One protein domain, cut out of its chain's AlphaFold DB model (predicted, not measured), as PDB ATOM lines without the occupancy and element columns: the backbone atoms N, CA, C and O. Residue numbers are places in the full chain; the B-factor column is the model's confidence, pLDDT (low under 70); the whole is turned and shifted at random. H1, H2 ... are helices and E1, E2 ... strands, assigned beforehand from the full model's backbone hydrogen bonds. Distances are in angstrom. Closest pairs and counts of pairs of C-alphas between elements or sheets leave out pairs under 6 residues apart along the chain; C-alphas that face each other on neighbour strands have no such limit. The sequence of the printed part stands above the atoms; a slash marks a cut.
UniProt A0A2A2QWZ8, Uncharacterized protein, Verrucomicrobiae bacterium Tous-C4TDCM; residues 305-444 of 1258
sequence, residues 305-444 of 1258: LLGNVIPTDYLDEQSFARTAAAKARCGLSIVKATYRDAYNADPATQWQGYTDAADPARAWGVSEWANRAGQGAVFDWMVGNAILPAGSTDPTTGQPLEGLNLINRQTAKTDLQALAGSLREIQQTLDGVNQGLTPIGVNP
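This is residues 305 to 444 of the 1258 residues of an uncharacterized protein of Verrucomicrobiae bacterium Tous-C4TDCM (UniProt A0A2A2QWZ8). Three helices, H1, H2 and H3, lie side by side in a well-formed up-and-down bundle, with a long link at each end and a thin tail at the end where H1 begins. That tail holds the short strand E1, and its residues 305 to 310 stick out free of the rest. The printed part has 140 residues, with one named strand followed by three named helices in the order E1, H1, H2, H3, and the class is mostly helix. The whole is loose, with a radius of gyration of the C-alphas of 20.5 A, and it spans 68 by 29 by 23 A, the tail adding to the longest span.

E1 is residues 308 to 312 and begins at C-alpha 308 at (26.257, 20.995, 53.223). H1, the longest helix, is residues 316 to 342 and measures 38.9 A from its first C-alpha, at (33.390, 25.505, 32.943), to its last, at (28.278, 40.955, -2.426). H2 is residues 366 to 387, 31.3 A from first to last C-alpha. H3 is residues 413 to 434, 31.6 A long by the same measure, and ends at C-alpha 434 at (36.898, 30.544, -5.452).

E1 pairs with no named strand, and it is apart from H1, H2 and H3. H1, H2 and H3 form a bundle, up and down, each helix running against the one before it in the chain. H1 and H2 are a helical hairpin: they touch, at a shallow tilt of 10 degrees, opposite ways, and their closest C-alphas, those of Gly 331 and Ala 373, are 4.9 A apart. H2 and H3 are a helical hairpin too: they touch, at a shallow tilt of 22 degrees, opposite ways, with the C-alphas of Gly 374 and Leu 423 closest at 5.5 A. H1 and H3 touch and run the same way at a shallow tilt of 18 degrees; their closest C-alphas, those of Ala 325 and Leu 419, are 4.7 A apart. In H1, H2 and H3 every O i to N i+4 pair is within hydrogen-bond range.

The two C-alphas farthest apart, those of Gly 307 and Ala 348, are 71.7 A from each other. The printed part has no cut. The link from E1 to H1 is tight, with 3 residues; the links from H1 to H2, with 23 residues, and from H2 to H3, with 25 residues, are long. The mean pLDDT of the printed part is 83.4, and the model's confidence is under 70 at residues 305 to 311, 314, 391 to 398 and 402.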
ATOM      1  N   LEU A 305      25.587  24.131  50.015       67.62
ATOM      2  CA  LEU A 305      24.134  24.212  49.897       67.62
ATOM      3  C   LEU A 305      23.466  23.803  51.215       67.62
ATOM      4  O   LEU A 305      23.637  22.677  51.676       67.62
ATOM      5  N   LEU A 306      22.692  24.709  51.823       63.44
ATOM      6  CA  LEU A 306      22.076  24.509  53.149       63.44
ATOM      7  C   LEU A 306      23.099  24.089  54.223       63.44
ATOM      8  O   LEU A 306      22.867  23.190  55.026       63.44
ATOM      9  N   GLY A 307      24.284  24.698  54.174       57.59
ATOM     10  CA  GLY A 307      25.433  24.338  55.003       57.59
ATOM     11  C   GLY A 307      26.212  23.123  54.490       57.59
ATOM     12  O   GLY A 307      27.414  23.064  54.717       57.59
ATOM     13  N   ASN A 308      25.600  22.199  53.745       56.28
ATOM     14  CA  ASN A 308      26.257  20.995  53.223       56.28
ATOM     15  C   ASN A 308      27.194  21.317  52.065       56.28
ATOM     16  O   ASN A 308      26.764  21.811  51.028       56.28
ATOM     17  N   VAL A 309      28.476  20.978  52.211       65.12
ATOM     18  CA  VAL A 309      29.424  21.073  51.097       65.12
ATOM     19  C   VAL A 309      29.317  19.820  50.242       65.12
ATOM     20  O   VAL A 309      29.636  18.720  50.695       65.12
ATOM     21  N   ILE A 310      28.876  20.010  49.005       68.19
ATOM     22  CA  ILE A 310      28.697  18.966  48.003       68.19
ATOM     23  C   ILE A 310      29.614  19.229  46.802       68.19
ATOM     24  O   ILE A 310      29.805  20.389  46.421       68.19
ATOM     25  N   PRO A 311      30.201  18.183  46.192       67.81
ATOM     26  CA  PRO A 311      30.858  18.338  44.904       67.81
ATOM     27  C   PRO A 311      29.815  18.739  43.855       67.81
ATOM     28  O   PRO A 311      28.734  18.158  43.794       67.81
ATOM     29  N   THR A 312      30.133  19.748  43.058       72.19
ATOM     30  CA  THR A 312      29.312  20.319  41.990       72.19
ATOM     31  C   THR A 312      30.217  20.583  40.797       72.19
ATOM     32  O   THR A 312      31.317  21.103  40.958       72.19
ATOM     33  N   ASP A 313      29.768  20.216  39.605       76.50
ATOM     34  CA  ASP A 313      30.444  20.578  38.365       76.50
ATOM     35  C   ASP A 313      29.720  21.783  37.755       76.50
ATOM     36  O   ASP A 313      28.521  21.708  37.473       76.50
ATOM     37  N   TYR A 314      30.429  22.904  37.600       68.88
ATOM     38  CA  TYR A 314      29.902  24.093  36.925       68.88
ATOM     39  C   TYR A 314      30.070  24.036  35.407       68.88
ATOM     40  O   TYR A 314      29.619  24.946  34.713       68.88
ATOM     41  N   LEU A 315      30.647  22.945  34.891       78.19
ATOM     42  CA  LEU A 315      30.822  22.665  33.474       78.19
ATOM     43  C   LEU A 315      31.625  23.766  32.769       78.19
ATOM     44  O   LEU A 315      31.351  24.067  31.608       78.19
ATOM     45  N   ASP A 316      32.607  24.370  33.448       86.50
ATOM     46  CA  ASP A 316      33.390  25.505  32.943       86.50
ATOM     47  C   ASP A 316      34.020  25.201  31.572       86.50
ATOM     48  O   ASP A 316      33.939  26.002  30.637       86.50
ATOM     49  N   GLU A 317      34.592  24.006  31.408       86.50
ATOM     50  CA  GLU A 317      35.224  23.570  30.160       86.50
ATOM     51  C   GLU A 317      34.203  23.344  29.042       86.50
ATOM     52  O   GLU A 317      34.463  23.669  27.880       86.50
ATOM     53  N   GLN A 318      33.031  22.797  29.377       84.62
ATOM     54  CA  GLN A 318      31.948  22.632  28.406       84.62
ATOM     55  C   GLN A 318      31.349  23.988  28.034       84.62
ATOM     56  O   GLN A 318      31.024  24.203  26.872       84.62
ATOM     57  N   SER A 319      31.249  24.921  28.986       88.56
ATOM     58  CA  SER A 319      30.807  26.291  28.739       88.56
ATOM     59  C   SER A 319      31.754  26.987  27.767       88.56
ATOM     60  O   SER A 319      31.286  27.582  26.799       88.56
ATOM     61  N   PHE A 320      33.073  26.855  27.955       92.69
ATOM     62  CA  PHE A 320      34.053  27.362  26.991       92.69
ATOM     63  C   PHE A 320      33.855  26.734  25.605       92.69
ATOM     64  O   PHE A 320      33.755  27.458  24.614       92.69
ATOM     65  N   ALA A 321      33.757  25.400  25.524       91.44
ATOM     66  CA  ALA A 321      33.570  24.700  24.252       91.44
ATOM     67  C   ALA A 321      32.275  25.129  23.536       91.44
ATOM     68  O   ALA A 321      32.285  25.341  22.322       91.44
ATOM     69  N   ARG A 322      31.182  25.314  24.285       88.94
ATOM     70  CA  ARG A 322      29.886  25.773  23.778       88.94
ATOM     71  C   ARG A 322      29.947  27.203  23.248       88.94
ATOM     72  O   ARG A 322      29.536  27.429  22.111       88.94
ATOM     73  N   THR A 323      30.485  28.148  24.021       92.81
ATOM     74  CA  THR A 323      30.658  29.546  23.588       92.81
ATOM     75  C   THR A 323      31.564  29.626  22.360       92.81
ATOM     76  O   THR A 323      31.261  30.339  21.406       92.81
ATOM     77  N   ALA A 324      32.647  28.847  22.323       94.19
ATOM     78  CA  ALA A 324      33.520  28.760  21.158       94.19
ATOM     79  C   ALA A 324      32.787  28.218  19.917       94.19
ATOM     80  O   ALA A 324      32.907  28.783  18.827       94.19
ATOM     81  N   ALA A 325      31.986  27.159  20.066       90.75
ATOM     82  CA  ALA A 325      31.167  26.621  18.980       90.75
ATOM     83  C   ALA A 325      30.121  27.629  18.488       90.75
ATOM     84  O   ALA A 325      29.936  27.780  17.279       90.75
ATOM     85  N   ALA A 326      29.463  28.348  19.399       90.88
ATOM     86  CA  ALA A 326      28.516  29.404  19.061       90.88
ATOM     87  C   ALA A 326      29.199  30.562  18.312       90.88
ATOM     88  O   ALA A 326      28.712  30.979  17.260       90.88
ATOM     89  N   LYS A 327      30.389  30.987  18.758       95.06
ATOM     90  CA  LYS A 327      31.220  31.978  18.060       95.06
ATOM     91  C   LYS A 327      31.564  31.533  16.638       95.06
ATOM     92  O   LYS A 327      31.386  32.303  15.698       95.06
ATOM     93  N   ALA A 328      32.028  30.295  16.453       93.25
ATOM     94  CA  ALA A 328      32.385  29.771  15.132       93.25
ATOM     95  C   ALA A 328      31.180  29.702  14.179       93.25
ATOM     96  O   ALA A 328      31.314  30.032  12.999       93.25
ATOM     97  N   ARG A 329      29.994  29.341  14.690       89.75
ATOM     98  CA  ARG A 329      28.730  29.388  13.933       89.75
ATOM     99  C   ARG A 329      28.352  30.813  13.543       89.75
ATOM    100  O   ARG A 329      28.095  31.057  12.371       89.75
ATOM    101  N   CYS A 330      28.416  31.759  14.480       93.50
ATOM    102  CA  CYS A 330      28.206  33.177  14.188       93.50
ATOM    103  C   CYS A 330      29.155  33.665  13.083       93.50
ATOM    104  O   CYS A 330      28.725  34.329  12.144       93.50
ATOM    105  N   GLY A 331      30.434  33.280  13.146       94.50
ATOM    106  CA  GLY A 331      31.416  33.578  12.103       94.50
ATOM    107  C   GLY A 331      31.046  32.995  10.736       94.50
ATOM    108  O   GLY A 331      31.152  33.690   9.728       94.50
ATOM    109  N   LEU A 332      30.560  31.750  10.687       90.88
ATOM    110  CA  LEU A 332      30.052  31.131   9.460       90.88
ATOM    111  C   LEU A 332      28.857  31.904   8.879       90.88
ATOM    112  O   LEU A 332      28.856  32.188   7.679       90.88
ATOM    113  N   SER A 333      27.874  32.278   9.704       90.50
ATOM    114  CA  SER A 333      26.721  33.073   9.257       90.50
ATOM    115  C   SER A 333      27.162  34.440   8.720       90.50
ATOM    116  O   SER A 333      26.681  34.853   7.668       90.50
ATOM    117  N   ILE A 334      28.157  35.093   9.340       94.00
ATOM    118  CA  ILE A 334      28.741  36.346   8.825       94.00
ATOM    119  C   ILE A 334      29.390  36.136   7.455       94.00
ATOM    120  O   ILE A 334      29.161  36.937   6.551       94.00
ATOM    121  N   VAL A 335      30.181  35.073   7.270       92.88
ATOM    122  CA  VAL A 335      30.827  34.770   5.979       92.88
ATOM    123  C   VAL A 335      29.776  34.540   4.891       92.88
ATOM    124  O   VAL A 335      29.864  35.140   3.819       92.88
ATOM    125  N   LYS A 336      28.750  33.727   5.176       88.56
ATOM    126  CA  LYS A 336      27.644  33.464   4.245       88.56
ATOM    127  C   LYS A 336      26.861  34.737   3.913       88.56
ATOM    128  O   LYS A 336      26.636  35.012   2.738       88.56
ATOM    129  N   ALA A 337      26.470  35.524   4.915       90.31
ATOM    130  CA  ALA A 337      25.709  36.760   4.725       90.31
ATOM    131  C   ALA A 337      26.521  37.827   3.973       90.31
ATOM    132  O   ALA A 337      25.992  38.471   3.072       90.31
ATOM    133  N   THR A 338      27.820  37.943   4.262       91.94
ATOM    134  CA  THR A 338      28.733  38.841   3.534       91.94
ATOM    135  C   THR A 338      28.832  38.426   2.070       91.94
ATOM    136  O   THR A 338      28.793  39.275   1.184       91.94
ATOM    137  N   TYR A 339      28.906  37.119   1.792       89.94
ATOM    138  CA  TYR A 339      28.927  36.655   0.410       89.94
ATOM    139  C   TYR A 339      27.592  36.911  -0.304       89.94
ATOM    140  O   TYR A 339      27.595  37.346  -1.449       89.94
ATOM    141  N   ARG A 340      26.453  36.710   0.370       88.75
ATOM    142  CA  ARG A 340      25.121  37.026  -0.181       88.75
ATOM    143  C   ARG A 340      24.967  38.498  -0.548       88.75
ATOM    144  O   ARG A 340      24.410  38.791  -1.600       88.75
ATOM    145  N   ASP A 341      25.460  39.398   0.298       87.88
ATOM    146  CA  ASP A 341      25.378  40.844   0.076       87.88
ATOM    147  C   ASP A 341      26.190  41.277  -1.151       87.88
ATOM    148  O   ASP A 341      25.718  42.055  -1.979       87.88
ATOM    149  N   ALA A 342      27.376  40.688  -1.313       85.44
ATOM    150  CA  ALA A 342      28.278  40.955  -2.426       85.44
ATOM    151  C   ALA A 342      27.952  40.178  -3.721       85.44
ATOM    152  O   ALA A 342      28.540  40.453  -4.766       85.44
ATOM    153  N   TYR A 343      27.053  39.188  -3.678       86.12
ATOM    154  CA  TYR A 343      26.844  38.268  -4.797       86.12
ATOM    155  C   TYR A 343      26.206  38.940  -6.021       86.12
ATOM    156  O   TYR A 343      25.159  39.588  -5.937       86.12
ATOM    157  N   ASN A 344      26.801  38.676  -7.186       82.31
ATOM    158  CA  ASN A 344      26.279  39.015  -8.505       82.31
ATOM    159  C   ASN A 344      26.273  37.753  -9.386       82.31
ATOM    160  O   ASN A 344      27.224  36.972  -9.342       82.31
ATOM    161  N   ALA A 345      25.205  37.536 -10.160       75.31
ATOM    162  CA  ALA A 345      25.086  36.366 -11.028       75.31
ATOM    163  C   ALA A 345      25.981  36.438 -12.275       75.31
ATOM    164  O   ALA A 345      26.244  35.395 -12.872       75.31
ATOM    165  N   ASP A 346      26.445  37.628 -12.671       79.00
ATOM    166  CA  ASP A 346      27.401  37.782 -13.765       79.00
ATOM    167  C   ASP A 346      28.800  37.291 -13.337       79.00
ATOM    168  O   ASP A 346      29.446  37.931 -12.495       79.00
ATOM    169  N   PRO A 347      29.332  36.213 -13.950       73.69
ATOM    170  CA  PRO A 347      30.652  35.685 -13.612       73.69
ATOM    171  C   PRO A 347      31.783  36.715 -13.753       73.69
ATOM    172  O   PRO A 347      32.801  36.609 -13.070       73.69
ATOM    173  N   ALA A 348      31.631  37.727 -14.620       78.75
ATOM    174  CA  ALA A 348      32.648  38.758 -14.822       78.75
ATOM    175  C   ALA A 348      32.761  39.740 -13.643       78.75
ATOM    176  O   ALA A 348      33.804  40.382 -13.484       78.75
ATOM    177  N   THR A 349      31.718  39.859 -12.818       78.94
ATOM    178  CA  THR A 349      31.652  40.788 -11.677       78.94
ATOM    179  C   THR A 349      31.477  40.087 -10.329       78.94
ATOM    180  O   THR A 349      31.593  40.735  -9.293       78.94
ATOM    181  N   GLN A 350      31.306  38.763 -10.321       73.62
ATOM    182  CA  GLN A 350      31.088  37.944  -9.121       73.62
ATOM    183  C   GLN A 350      32.190  38.066  -8.048       73.62
ATOM    184  O   GLN A 350      31.926  37.811  -6.878       73.62
ATOM    185  N   TRP A 351      33.413  38.458  -8.421       70.62
ATOM    186  CA  TRP A 351      34.553  38.639  -7.506       70.62
ATOM    187  C   TRP A 351      34.492  39.928  -6.667       70.62
ATOM    188  O   TRP A 351      35.308  40.124  -5.762       70.62
ATOM    189  N   GLN A 352      33.557  40.833  -6.967       71.75
ATOM    190  CA  GLN A 352      33.382  42.076  -6.218       71.75
ATOM    191  C   GLN A 352      32.913  41.759  -4.785       71.75
ATOM    192  O   GLN A 352      32.015  40.953  -4.587       71.75
ATOM    193  N   GLY A 353      33.560  42.353  -3.771       78.38
ATOM    194  CA  GLY A 353      33.253  42.136  -2.345       78.38
ATOM    195  C   GLY A 353      33.946  40.936  -1.673       78.38
ATOM    196  O   GLY A 353      33.757  40.703  -0.477       78.38
ATOM    197  N   TYR A 354      34.801  40.191  -2.388       85.69
ATOM    198  CA  TYR A 354      35.603  39.107  -1.784       85.69
ATOM    199  C   TYR A 354      36.628  39.636  -0.774       85.69
ATOM    200  O   TYR A 354      36.905  38.998   0.245       85.69
ATOM    201  N   THR A 355      37.171  40.813  -1.056       88.62
ATOM    202  CA  THR A 355      37.962  41.636  -0.139       88.62
ATOM    203  C   THR A 355      37.218  42.940   0.096       88.62
ATOM    204  O   THR A 355      36.474  43.391  -0.782       88.62
ATOM    205  N   ASP A 356      37.456  43.584   1.232       89.19
ATOM    206  CA  ASP A 356      36.912  44.910   1.498       89.19
ATOM    207  C   ASP A 356      37.666  45.991   0.717       89.19
ATOM    208  O   ASP A 356      38.538  46.688   1.226       89.19
ATOM    209  N   ALA A 357      37.364  46.103  -0.575       85.50
ATOM    210  CA  ALA A 357      38.030  47.070  -1.442       85.50
ATOM    211  C   ALA A 357      37.689  48.528  -1.077       85.50
ATOM    212  O   ALA A 357      38.452  49.429  -1.424       85.50
ATOM    213  N   ALA A 358      36.551  48.757  -0.411       84.38
ATOM    214  CA  ALA A 358      36.112  50.084   0.007       84.38
ATOM    215  C   ALA A 358      36.884  50.570   1.242       84.38
ATOM    216  O   ALA A 358      37.309  51.725   1.265       84.38
ATOM    217  N   ASP A 359      37.102  49.689   2.225       87.31
ATOM    218  CA  ASP A 359      37.959  49.957   3.381       87.31
ATOM    219  C   ASP A 359      38.810  48.723   3.756       87.31
ATOM    220  O   ASP A 359      38.395  47.880   4.561       87.31
ATOM    221  N   PRO A 360      40.045  48.630   3.229       86.75
ATOM    222  CA  PRO A 360      40.944  47.524   3.547       86.75
ATOM    223  C   PRO A 360      41.347  47.428   5.028       86.75
ATOM    224  O   PRO A 360      41.821  46.378   5.456       86.75
ATOM    225  N   ALA A 361      41.210  48.501   5.822       86.19
ATOM    226  CA  ALA A 361      41.547  48.480   7.247       86.19
ATOM    227  C   ALA A 361      40.427  47.852   8.091       86.19
ATOM    228  O   ALA A 361      40.705  47.171   9.081       86.19
ATOM    229  N   ARG A 362      39.170  48.044   7.678       86.75
ATOM    230  CA  ARG A 362      37.989  47.406   8.277       86.75
ATOM    231  C   ARG A 362      37.977  45.890   8.044       86.75
ATOM    232  O   ARG A 362      37.655  45.113   8.954       86.75
ATOM    233  N   ALA A 363      38.393  45.479   6.845       91.12
ATOM    234  CA  ALA A 363      38.563  44.088   6.439       91.12
ATOM    235  C   ALA A 363      37.277  43.247   6.606       91.12
ATOM    236  O   ALA A 363      37.245  42.256   7.349       91.12
ATOM    237  N   TRP A 364      36.182  43.698   5.985       91.75
ATOM    238  CA  TRP A 364      34.871  43.040   6.008       91.75
ATOM    239  C   TRP A 364      34.494  42.263   4.743       91.75
ATOM    240  O   TRP A 364      33.330  41.887   4.586       91.75
ATOM    241  N   GLY A 365      35.445  41.979   3.861       92.12
ATOM    242  CA  GLY A 365      35.243  41.094   2.724       92.12
ATOM    243  C   GLY A 365      35.052  39.637   3.147       92.12
ATOM    244  O   GLY A 365      35.403  39.226   4.258       92.12
ATOM    245  N   VAL A 366      34.522  38.826   2.228       92.25
ATOM    246  CA  VAL A 366      34.278  37.387   2.447       92.25
ATOM    247  C   VAL A 366      35.548  36.659   2.898       92.25
ATOM    248  O   VAL A 366      35.519  35.889   3.857       92.25
ATOM    249  N   SER A 367      36.678  36.922   2.238       91.62
ATOM    250  CA  SER A 367      37.965  36.291   2.551       91.62
ATOM    251  C   SER A 367      38.500  36.696   3.928       91.62
ATOM    252  O   SER A 367      39.054  35.868   4.649       91.62
ATOM    253  N   GLU A 368      38.316  37.948   4.333       94.19
ATOM    254  CA  GLU A 368      38.813  38.482   5.605       94.19
ATOM    255  C   GLU A 368      37.998  37.940   6.782       94.19
ATOM    256  O   GLU A 368      38.574  37.460   7.763       94.19
ATOM    257  N   TRP A 369      36.667  37.904   6.654       94.88
ATOM    258  CA  TRP A 369      35.800  37.248   7.632       94.88
ATOM    259  C   TRP A 369      36.044  35.741   7.703       94.88
ATOM    260  O   TRP A 369      36.110  35.200   8.807       94.88
ATOM    261  N   ALA A 370      36.255  35.067   6.565       94.38
ATOM    262  CA  ALA A 370      36.583  33.643   6.545       94.38
ATOM    263  C   ALA A 370      37.905  33.358   7.273       94.38
ATOM    264  O   ALA A 370      37.979  32.423   8.067       94.38
ATOM    265  N   ASN A 371      38.924  34.202   7.081       93.62
ATOM    266  CA  ASN A 371      40.182  34.106   7.820       93.62
ATOM    267  C   ASN A 371      39.987  34.345   9.323       93.62
ATOM    268  O   ASN A 371      40.479  33.560  10.133       93.62
ATOM    269  N   ARG A 372      39.251  35.395   9.710       94.44
ATOM    270  CA  ARG A 372      39.001  35.746  11.118       94.44
ATOM    271  C   ARG A 372      38.238  34.639  11.850       94.44
ATOM    272  O   ARG A 372      38.664  34.200  12.918       94.44
ATOM    273  N   ALA A 373      37.143  34.163  11.261       95.50
ATOM    274  CA  ALA A 373      36.323  33.096  11.822       95.50
ATOM    275  C   ALA A 373      37.051  31.743  11.807       95.50
ATOM    276  O   ALA A 373      37.028  31.022  12.804       95.50
ATOM    277  N   GLY A 374      37.756  31.427  10.716       94.50
ATOM    278  CA  GLY A 374      38.516  30.188  10.570       94.50
ATOM    279  C   GLY A 374      39.675  30.078  11.562       94.50
ATOM    280  O   GLY A 374      39.789  29.076  12.265       94.50
ATOM    281  N   GLN A 375      40.506  31.120  11.687       94.56
ATOM    282  CA  GLN A 375      41.596  31.145  12.670       94.56
ATOM    283  C   GLN A 375      41.061  31.074  14.103       94.56
ATOM    284  O   GLN A 375      41.571  30.290  14.902       94.56
ATOM    285  N   GLY A 376      39.995  31.824  14.409       94.31
ATOM    286  CA  GLY A 376      39.327  31.763  15.709       94.31
ATOM    287  C   GLY A 376      38.871  30.346  16.063       94.31
ATOM    288  O   GLY A 376      39.200  29.854  17.138       94.31
ATOM    289  N   ALA A 377      38.206  29.655  15.130       94.12
ATOM    290  CA  ALA A 377      37.756  28.279  15.332       94.12
ATOM    291  C   ALA A 377      38.923  27.302  15.563       94.12
ATOM    292  O   ALA A 377      38.814  26.411  16.405       94.12
ATOM    293  N   VAL A 378      40.051  27.469  14.860       94.31
ATOM    294  CA  VAL A 378      41.260  26.654  15.081       94.31
ATOM    295  C   VAL A 378      41.833  26.888  16.477       94.31
ATOM    296  O   VAL A 378      42.114  25.917  17.183       94.31
ATOM    297  N   PHE A 379      41.997  28.147  16.887       94.69
ATOM    298  CA  PHE A 379      42.547  28.479  18.202       94.69
ATOM    299  C   PHE A 379      41.654  27.969  19.328       94.69
ATOM    300  O   PHE A 379      42.144  27.295  20.233       94.69
ATOM    301  N   ASP A 380      40.344  28.188  19.232       95.56
ATOM    302  CA  ASP A 380      39.412  27.706  20.244       95.56
ATOM    303  C   ASP A 380      39.357  26.177  20.295       95.56
ATOM    304  O   ASP A 380      39.297  25.599  21.378       95.56
ATOM    305  N   TRP A 381      39.430  25.497  19.145       92.75
ATOM    306  CA  TRP A 381      39.498  24.038  19.109       92.75
ATOM    307  C   TRP A 381      40.779  23.517  19.774       92.75
ATOM    308  O   TRP A 381      40.717  22.564  20.553       92.75
ATOM    309  N   MET A 382      41.933  24.141  19.514       92.81
ATOM    310  CA  MET A 382      43.198  23.780  20.168       92.81
ATOM    311  C   MET A 382      43.118  23.974  21.684       92.81
ATOM    312  O   MET A 382      43.490  23.071  22.432       92.81
ATOM    313  N   VAL A 383      42.590  25.114  22.132       93.06
ATOM    314  CA  VAL A 383      42.445  25.444  23.557       93.06
ATOM    315  C   VAL A 383      41.454  24.507  24.233       93.06
ATOM    316  O   VAL A 383      41.788  23.926  25.260       93.06
ATOM    317  N   GLY A 384      40.293  24.259  23.623       90.88
ATOM    318  CA  GLY A 384      39.293  23.317  24.126       90.88
ATOM    319  C   GLY A 384      39.865  21.910  24.302       90.88
ATOM    320  O   GLY A 384      39.655  21.274  25.330       90.88
ATOM    321  N   ASN A 385      40.673  21.432  23.348       88.69
ATOM    322  CA  ASN A 385      41.366  20.148  23.482       88.69
ATOM    323  C   ASN A 385      42.493  20.165  24.526       88.69
ATOM    324  O   ASN A 385      42.818  19.104  25.063       88.69
ATOM    325  N   ALA A 386      43.111  21.316  24.789       89.00
ATOM    326  CA  ALA A 386      44.182  21.453  25.772       89.00
ATOM    327  C   ALA A 386      43.651  21.488  27.213       89.00
ATOM    328  O   ALA A 386      44.242  20.848  28.078       89.00
ATOM    329  N   ILE A 387      42.535  22.186  27.462       88.38
ATOM    330  CA  ILE A 387      41.921  22.279  28.798       88.38
ATOM    331  C   ILE A 387      41.152  21.005  29.176       88.38
ATOM    332  O   ILE A 387      41.054  20.676  30.355       88.38
ATOM    333  N   LEU A 388      40.640  20.255  28.188       86.38
ATOM    334  CA  LEU A 388      39.909  19.006  28.412       86.38
ATOM    335  C   LEU A 388      40.832  17.771  28.367       86.38
ATOM    336  O   LEU A 388      41.436  17.488  27.321       86.38
ATOM    337  N   PRO A 389      40.867  16.953  29.438       79.50
ATOM    338  CA  PRO A 389      41.585  15.683  29.460       79.50
ATOM    339  C   PRO A 389      41.165  14.727  28.331       79.50
ATOM    340  O   PRO A 389      39.987  14.618  27.975       79.50
ATOM    341  N   ALA A 390      42.138  13.998  27.773       72.81
ATOM    342  CA  ALA A 390      41.910  13.030  26.694       72.81
ATOM    343  C   ALA A 390      41.384  11.666  27.186       72.81
ATOM    344  O   ALA A 390      40.728  10.959  26.425       72.81
ATOM    345  N   GLY A 391      41.699  11.288  28.430       68.75
ATOM    346  CA  GLY A 391      41.338  10.004  29.031       68.75
ATOM    347  C   GLY A 391      40.345  10.159  30.178       68.75
ATOM    348  O   GLY A 391      40.196  11.233  30.752       68.75
ATOM    349  N   SER A 392      39.681   9.066  30.539       69.62
ATOM    350  CA  SER A 392      38.801   8.985  31.707       69.62
ATOM    351  C   SER A 392      39.565   8.567  32.964       69.62
ATOM    352  O   SER A 392      39.010   7.839  33.775       69.62
ATOM    353  N   THR A 393      40.839   8.942  33.110       68.38
ATOM    354  CA  THR A 393      41.671   8.600  34.275       68.38
ATOM    355  C   THR A 393      42.316   9.847  34.856       68.38
ATOM    356  O   THR A 393      42.848  10.667  34.107       68.38
ATOM    357  N   ASP A 394      42.290   9.977  36.178       65.19
ATOM    358  CA  ASP A 394      42.902  11.084  36.907       65.19
ATOM    359  C   ASP A 394      44.429  11.057  36.696       65.19
ATOM    360  O   ASP A 394      45.067  10.052  37.028       65.19
ATOM    361  N   PRO A 395      45.043  12.133  36.172       59.22
ATOM    362  CA  PRO A 395      46.488  12.198  35.947       59.22
ATOM    363  C   PRO A 395      47.325  12.028  37.223       59.22
ATOM    364  O   PRO A 395      48.481  11.616  37.150       59.22
ATOM    365  N   THR A 396      46.757  12.359  38.383       61.09
ATOM    366  CA  THR A 396      47.443  12.369  39.682       61.09
ATOM    367  C   THR A 396      47.378  11.009  40.367       61.09
ATOM    368  O   THR A 396      48.345  10.584  40.996       61.09
ATOM    369  N   THR A 397      46.236  10.323  40.263       65.94
ATOM    370  CA  THR A 397      45.977   9.066  40.988       65.94
ATOM    371  C   THR A 397      45.968   7.827  40.091       65.94
ATOM    372  O   THR A 397      46.053   6.709  40.598       65.94
ATOM    373  N   GLY A 398      45.874   7.996  38.768       68.12
ATOM    374  CA  GLY A 398      45.791   6.909  37.786       68.12
ATOM    375  C   GLY A 398      44.474   6.123  37.817       68.12
ATOM    376  O   GLY A 398      44.334   5.143  37.085       68.12
ATOM    377  N   GLN A 399      43.516   6.525  38.656       71.12
ATOM    378  CA  GLN A 399      42.208   5.882  38.791       71.12
ATOM    379  C   GLN A 399      41.230   6.387  37.723       71.12
ATOM    380  O   GLN A 399      41.369   7.528  37.274       71.12
ATOM    381  N   PRO A 400      40.233   5.581  37.311       70.50
ATOM    382  CA  PRO A 400      39.166   6.065  36.449       70.50
ATOM    383  C   PRO A 400      38.396   7.216  37.120       70.50
ATOM    384  O   PRO A 400      38.038   7.147  38.292       70.50
ATOM    385  N   LEU A 401      38.166   8.288  36.365       70.19
ATOM    386  CA  LEU A 401      37.311   9.407  36.747       70.19
ATOM    387  C   LEU A 401      35.850   8.946  36.678       70.19
ATOM    388  O   LEU A 401      35.405   8.447  35.645       70.19
ATOM    389  N   GLU A 402      35.101   9.137  37.761       69.62
ATOM    390  CA  GLU A 402      33.684   8.774  37.868       69.62
ATOM    391  C   GLU A 402      32.844   9.967  38.357       69.62
ATOM    392  O   GLU A 402      33.346  10.886  39.015       69.62
ATOM    393  N   GLY A 403      31.545   9.959  38.038       74.94
ATOM    394  CA  GLY A 403      30.598  10.996  38.458       74.94
ATOM    395  C   GLY A 403      30.958  12.395  37.943       74.94
ATOM    396  O   GLY A 403      31.346  12.556  36.789       74.94
ATOM    397  N   LEU A 404      30.848  13.406  38.813       74.31
ATOM    398  CA  LEU A 404      31.129  14.819  38.501       74.31
ATOM    399  C   LEU A 404      32.607  15.115  38.189       74.31
ATOM    400  O   LEU A 404      32.925  16.197  37.720       74.31
ATOM    401  N   ASN A 405      33.518  14.170  38.439       72.31
ATOM    402  CA  ASN A 405      34.927  14.321  38.069       72.31
ATOM    403  C   ASN A 405      35.213  13.851  36.632       72.31
ATOM    404  O   ASN A 405      36.335  14.011  36.154       72.31
ATOM    405  N   LEU A 406      34.233  13.265  35.928       76.81
ATOM    406  CA  LEU A 406      34.369  12.850  34.529       76.81
ATOM    407  C   LEU A 406      34.247  14.057  33.583       76.81
ATOM    408  O   LEU A 406      33.314  14.169  32.791       76.81
ATOM    409  N   ILE A 407      35.221  14.959  33.650       78.81
ATOM    410  CA  ILE A 407      35.330  16.122  32.768       78.81
ATOM    411  C   ILE A 407      36.392  15.800  31.718       78.81
ATOM    412  O   ILE A 407      37.582  15.726  32.019       78.81
ATOM    413  N   ASN A 408      35.970  15.519  30.483       81.81
ATOM    414  CA  ASN A 408      36.874  15.112  29.409       81.81
ATOM    415  C   ASN A 408      36.328  15.501  28.026       81.81
ATOM    416  O   ASN A 408      35.210  15.987  27.871       81.81
ATOM    417  N   ARG A 409      37.108  15.247  26.974       84.38
ATOM    418  CA  ARG A 409      36.692  15.560  25.593       84.38
ATOM    419  C   ARG A 409      35.433  14.818  25.137       84.38
ATOM    420  O   ARG A 409      34.788  15.262  24.192       84.38
ATOM    421  N   GLN A 410      35.086  13.697  25.770       82.25
ATOM    422  CA  GLN A 410      33.880  12.942  25.438       82.25
ATOM    423  C   GLN A 410      32.622  13.648  25.958       82.25
ATOM    424  O   GLN A 410      31.602  13.613  25.272       82.25
ATOM    425  N   THR A 411      32.690  14.318  27.113       80.19
ATOM    426  CA  THR A 411      31.553  15.086  27.647       80.19
ATOM    427  C   THR A 411      31.310  16.385  26.876       80.19
ATOM    428  O   THR A 411      30.158  16.740  26.656       80.19
ATOM    429  N   ALA A 412      32.356  17.022  26.336       84.00
ATOM    430  CA  ALA A 412      32.241  18.188  25.443       84.00
ATOM    431  C   ALA A 412      32.218  17.836  23.937       84.00
ATOM    432  O   ALA A 412      32.421  18.702  23.079       84.00
ATOM    433  N   LYS A 413      32.024  16.558  23.584       84.50
ATOM    434  CA  LYS A 413      32.217  16.060  22.212       84.50
ATOM    435  C   LYS A 413      31.366  16.807  21.188       84.50
ATOM    436  O   LYS A 413      31.875  17.142  20.122       84.50
ATOM    437  N   THR A 414      30.098  17.057  21.502       82.25
ATOM    438  CA  THR A 414      29.149  17.709  20.589       82.25
ATOM    439  C   THR A 414      29.618  19.112  20.205       82.25
ATOM    440  O   THR A 414      29.670  19.436  19.020       82.25
ATOM    441  N   ASP A 415      30.043  19.918  21.181       85.44
ATOM    442  CA  ASP A 415      30.491  21.295  20.949       85.44
ATOM    443  C   ASP A 415      31.845  21.345  20.219       85.44
ATOM    444  O   ASP A 415      32.021  22.103  19.263       85.44
ATOM    445  N   LEU A 416      32.787  20.460  20.572       86.25
ATOM    446  CA  LEU A 416      34.073  20.343  19.867       86.25
ATOM    447  C   LEU A 416      33.916  19.855  18.416       86.25
ATOM    448  O   LEU A 416      34.663  20.279  17.530       86.25
ATOM    449  N   GLN A 417      32.957  18.963  18.154       84.69
ATOM    450  CA  GLN A 417      32.621  18.533  16.796       84.69
ATOM    451  C   GLN A 417      31.947  19.653  16.004       84.69
ATOM    452  O   GLN A 417      32.273  19.828  14.831       84.69
ATOM    453  N   ALA A 418      31.067  20.431  16.639       81.38
ATOM    454  CA  ALA A 418      30.448  21.594  16.020       81.38
ATOM    455  C   ALA A 418      31.493  22.642  15.605       81.38
ATOM    456  O   ALA A 418      31.444  23.106  14.472       81.38
ATOM    457  N   LEU A 419      32.487  22.932  16.454       85.12
ATOM    458  CA  LEU A 419      33.631  23.798  16.128       85.12
ATOM    459  C   LEU A 419      34.361  23.356  14.851       85.12
ATOM    460  O   LEU A 419      34.544  24.139  13.917       85.12
ATOM    461  N   ALA A 420      34.754  22.081  14.794       86.31
ATOM    462  CA  ALA A 420      35.447  21.523  13.634       86.31
ATOM    463  C   ALA A 420      34.548  21.482  12.381       86.31
ATOM    464  O   ALA A 420      35.037  21.657  11.262       86.31
ATOM    465  N   GLY A 421      33.244  21.257  12.565       82.94
ATOM    466  CA  GLY A 421      32.229  21.322  11.515       82.94
ATOM    467  C   GLY A 421      32.110  22.724  10.923       82.94
ATOM    468  O   GLY A 421      32.280  22.880   9.718       82.94
ATOM    469  N   SER A 422      31.937  23.748  11.764       85.88
ATOM    470  CA  SER A 422      31.853  25.147  11.334       85.88
ATOM    471  C   SER A 422      33.116  25.606  10.608       85.88
ATOM    472  O   SER A 422      33.007  26.247   9.570       85.88
ATOM    473  N   LEU A 423      34.313  25.223  11.069       88.44
ATOM    474  CA  LEU A 423      35.559  25.508  10.344       88.44
ATOM    475  C   LEU A 423      35.568  24.879   8.943       88.44
ATOM    476  O   LEU A 423      35.960  25.523   7.969       88.44
ATOM    477  N   ARG A 424      35.138  23.617   8.831       86.12
ATOM    478  CA  ARG A 424      35.043  22.928   7.540       86.12
ATOM    479  C   ARG A 424      34.052  23.630   6.615       86.12
ATOM    480  O   ARG A 424      34.356  23.769   5.436       86.12
ATOM    481  N   GLU A 425      32.909  24.065   7.131       82.94
ATOM    482  CA  GLU A 425      31.910  24.805   6.357       82.94
ATOM    483  C   GLU A 425      32.425  26.182   5.924       82.94
ATOM    484  O   GLU A 425      32.273  26.526   4.758       82.94
ATOM    485  N   ILE A 426      33.125  26.925   6.793       88.88
ATOM    486  CA  ILE A 426      33.773  28.200   6.429       88.88
ATOM    487  C   ILE A 426      34.756  27.983   5.273       88.88
ATOM    488  O   ILE A 426      34.721  28.717   4.283       88.88
ATOM    489  N   GLN A 427      35.601  26.951   5.365       88.81
ATOM    490  CA  GLN A 427      36.532  26.613   4.289       88.81
ATOM    491  C   GLN A 427      35.792  26.218   3.006       88.81
ATOM    492  O   GLN A 427      36.174  26.658   1.930       88.81
ATOM    493  N   GLN A 428      34.717  25.430   3.101       83.56
ATOM    494  CA  GLN A 428      33.901  25.048   1.945       83.56
ATOM    495  C   GLN A 428      33.222  26.248   1.287       83.56
ATOM    496  O   GLN A 428      33.163  26.302   0.062       83.56
ATOM    497  N   THR A 429      32.732  27.215   2.066       84.62
ATOM    498  CA  THR A 429      32.187  28.461   1.524       84.62
ATOM    499  C   THR A 429      33.273  29.229   0.777       84.62
ATOM    500  O   THR A 429      33.043  29.619  -0.361       84.62
ATOM    501  N   LEU A 430      34.472  29.375   1.347       87.88
ATOM    502  CA  LEU A 430      35.585  30.064   0.686       87.88
ATOM    503  C   LEU A 430      36.071  29.336  -0.581       87.88
ATOM    504  O   LEU A 430      36.292  29.963  -1.617       87.88
ATOM    505  N   ASP A 431      36.202  28.010  -0.534       86.44
ATOM    506  CA  ASP A 431      36.550  27.187  -1.697       86.44
ATOM    507  C   ASP A 431      35.472  27.277  -2.781       86.44
ATOM    508  O   ASP A 431      35.786  27.337  -3.970       86.44
ATOM    509  N   GLY A 432      34.202  27.312  -2.374       81.50
ATOM    510  CA  GLY A 432      33.062  27.486  -3.262       81.50
ATOM    511  C   GLY A 432      33.067  28.847  -3.945       81.50
ATOM    512  O   GLY A 432      32.915  28.912  -5.161       81.50
ATOM    513  N   VAL A 433      33.331  29.914  -3.191       84.00
ATOM    514  CA  VAL A 433      33.529  31.277  -3.706       84.00
ATOM    515  C   VAL A 433      34.640  31.286  -4.766       84.00
ATOM    516  O   VAL A 433      34.420  31.749  -5.881       84.00
ATOM    517  N   ASN A 434      35.792  30.662  -4.489       83.75
ATOM    518  CA  ASN A 434      36.898  30.544  -5.452       83.75
ATOM    519  C   ASN A 434      36.540  29.743  -6.719       83.75
ATOM    520  O   ASN A 434      37.156  29.930  -7.768       83.75
ATOM    521  N   GLN A 435      35.566  28.836  -6.631       80.94
ATOM    522  CA  GLN A 435      35.051  28.048  -7.755       80.94
ATOM    523  C   GLN A 435      33.867  28.722  -8.475       80.94
ATOM    524  O   GLN A 435      33.334  28.141  -9.421       80.94
ATOM    525  N   GLY A 436      33.443  29.913  -8.037       80.75
ATOM    526  CA  GLY A 436      32.277  30.618  -8.573       80.75
ATOM    527  C   GLY A 436      30.929  30.010  -8.165       80.75
ATOM    528  O   GLY A 436      29.917  30.277  -8.811       80.75
ATOM    529  N   LEU A 437      30.881  29.182  -7.113       85.12
ATOM    530  CA  LEU A 437      29.624  28.662  -6.562       85.12
ATOM    531  C   LEU A 437      28.788  29.799  -5.966       85.12
ATOM    532  O   LEU A 437      29.328  30.784  -5.470       85.12
ATOM    533  N   THR A 438      27.468  29.655  -5.969       85.06
ATOM    534  CA  THR A 438      26.548  30.622  -5.356       85.06
ATOM    535  C   THR A 438      26.693  30.657  -3.822       85.06
ATOM    536  O   THR A 438      27.305  29.754  -3.246       85.06
ATOM    537  N   PRO A 439      26.122  31.649  -3.108       83.69
ATOM    538  CA  PRO A 439      26.204  31.731  -1.644       83.69
ATOM    539  C   PRO A 439      25.585  30.559  -0.882       83.69
ATOM    540  O   PRO A 439      25.960  30.286   0.254       83.69
ATOM    541  N   ILE A 440      24.669  29.831  -1.516       81.12
ATOM    542  CA  ILE A 440      24.117  28.569  -1.008       81.12
ATOM    543  C   ILE A 440      24.999  27.358  -1.367       81.12
ATOM    544  O   ILE A 440      24.586  26.230  -1.150       81.12
ATOM    545  N   GLY A 441      26.184  27.585  -1.946       78.62
ATOM    546  CA  GLY A 441      27.205  26.607  -2.335       78.62
ATOM    547  C   GLY A 441      26.829  25.703  -3.516       78.62
ATOM    548  O   GLY A 441      27.408  24.630  -3.680       78.62
ATOM    549  N   VAL A 442      25.865  26.108  -4.342       82.38
ATOM    550  CA  VAL A 442      25.457  25.373  -5.547       82.38
ATOM    551  C   VAL A 442      26.183  25.963  -6.756       82.38
ATOM    552  O   VAL A 442      26.416  27.167  -6.819       82.38
ATOM    553  N   ASN A 443      26.566  25.149  -7.738       84.31
ATOM    554  CA  ASN A 443      27.112  25.691  -8.982       84.31
ATOM    555  C   ASN A 443      26.008  26.474  -9.733       84.31
ATOM    556  O   ASN A 443      24.881  25.978  -9.827       84.31
ATOM    557  N   PRO A 444      26.287  27.676 -10.275       84.06
ATOM    558  CA  PRO A 444      25.299  28.436 -11.042       84.06
ATOM    559  C   PRO A 444      24.676  27.647 -12.203       84.06
ATOM    560  O   PRO A 444      23.520  27.871 -12.549       84.06
TER     561      PRO A 444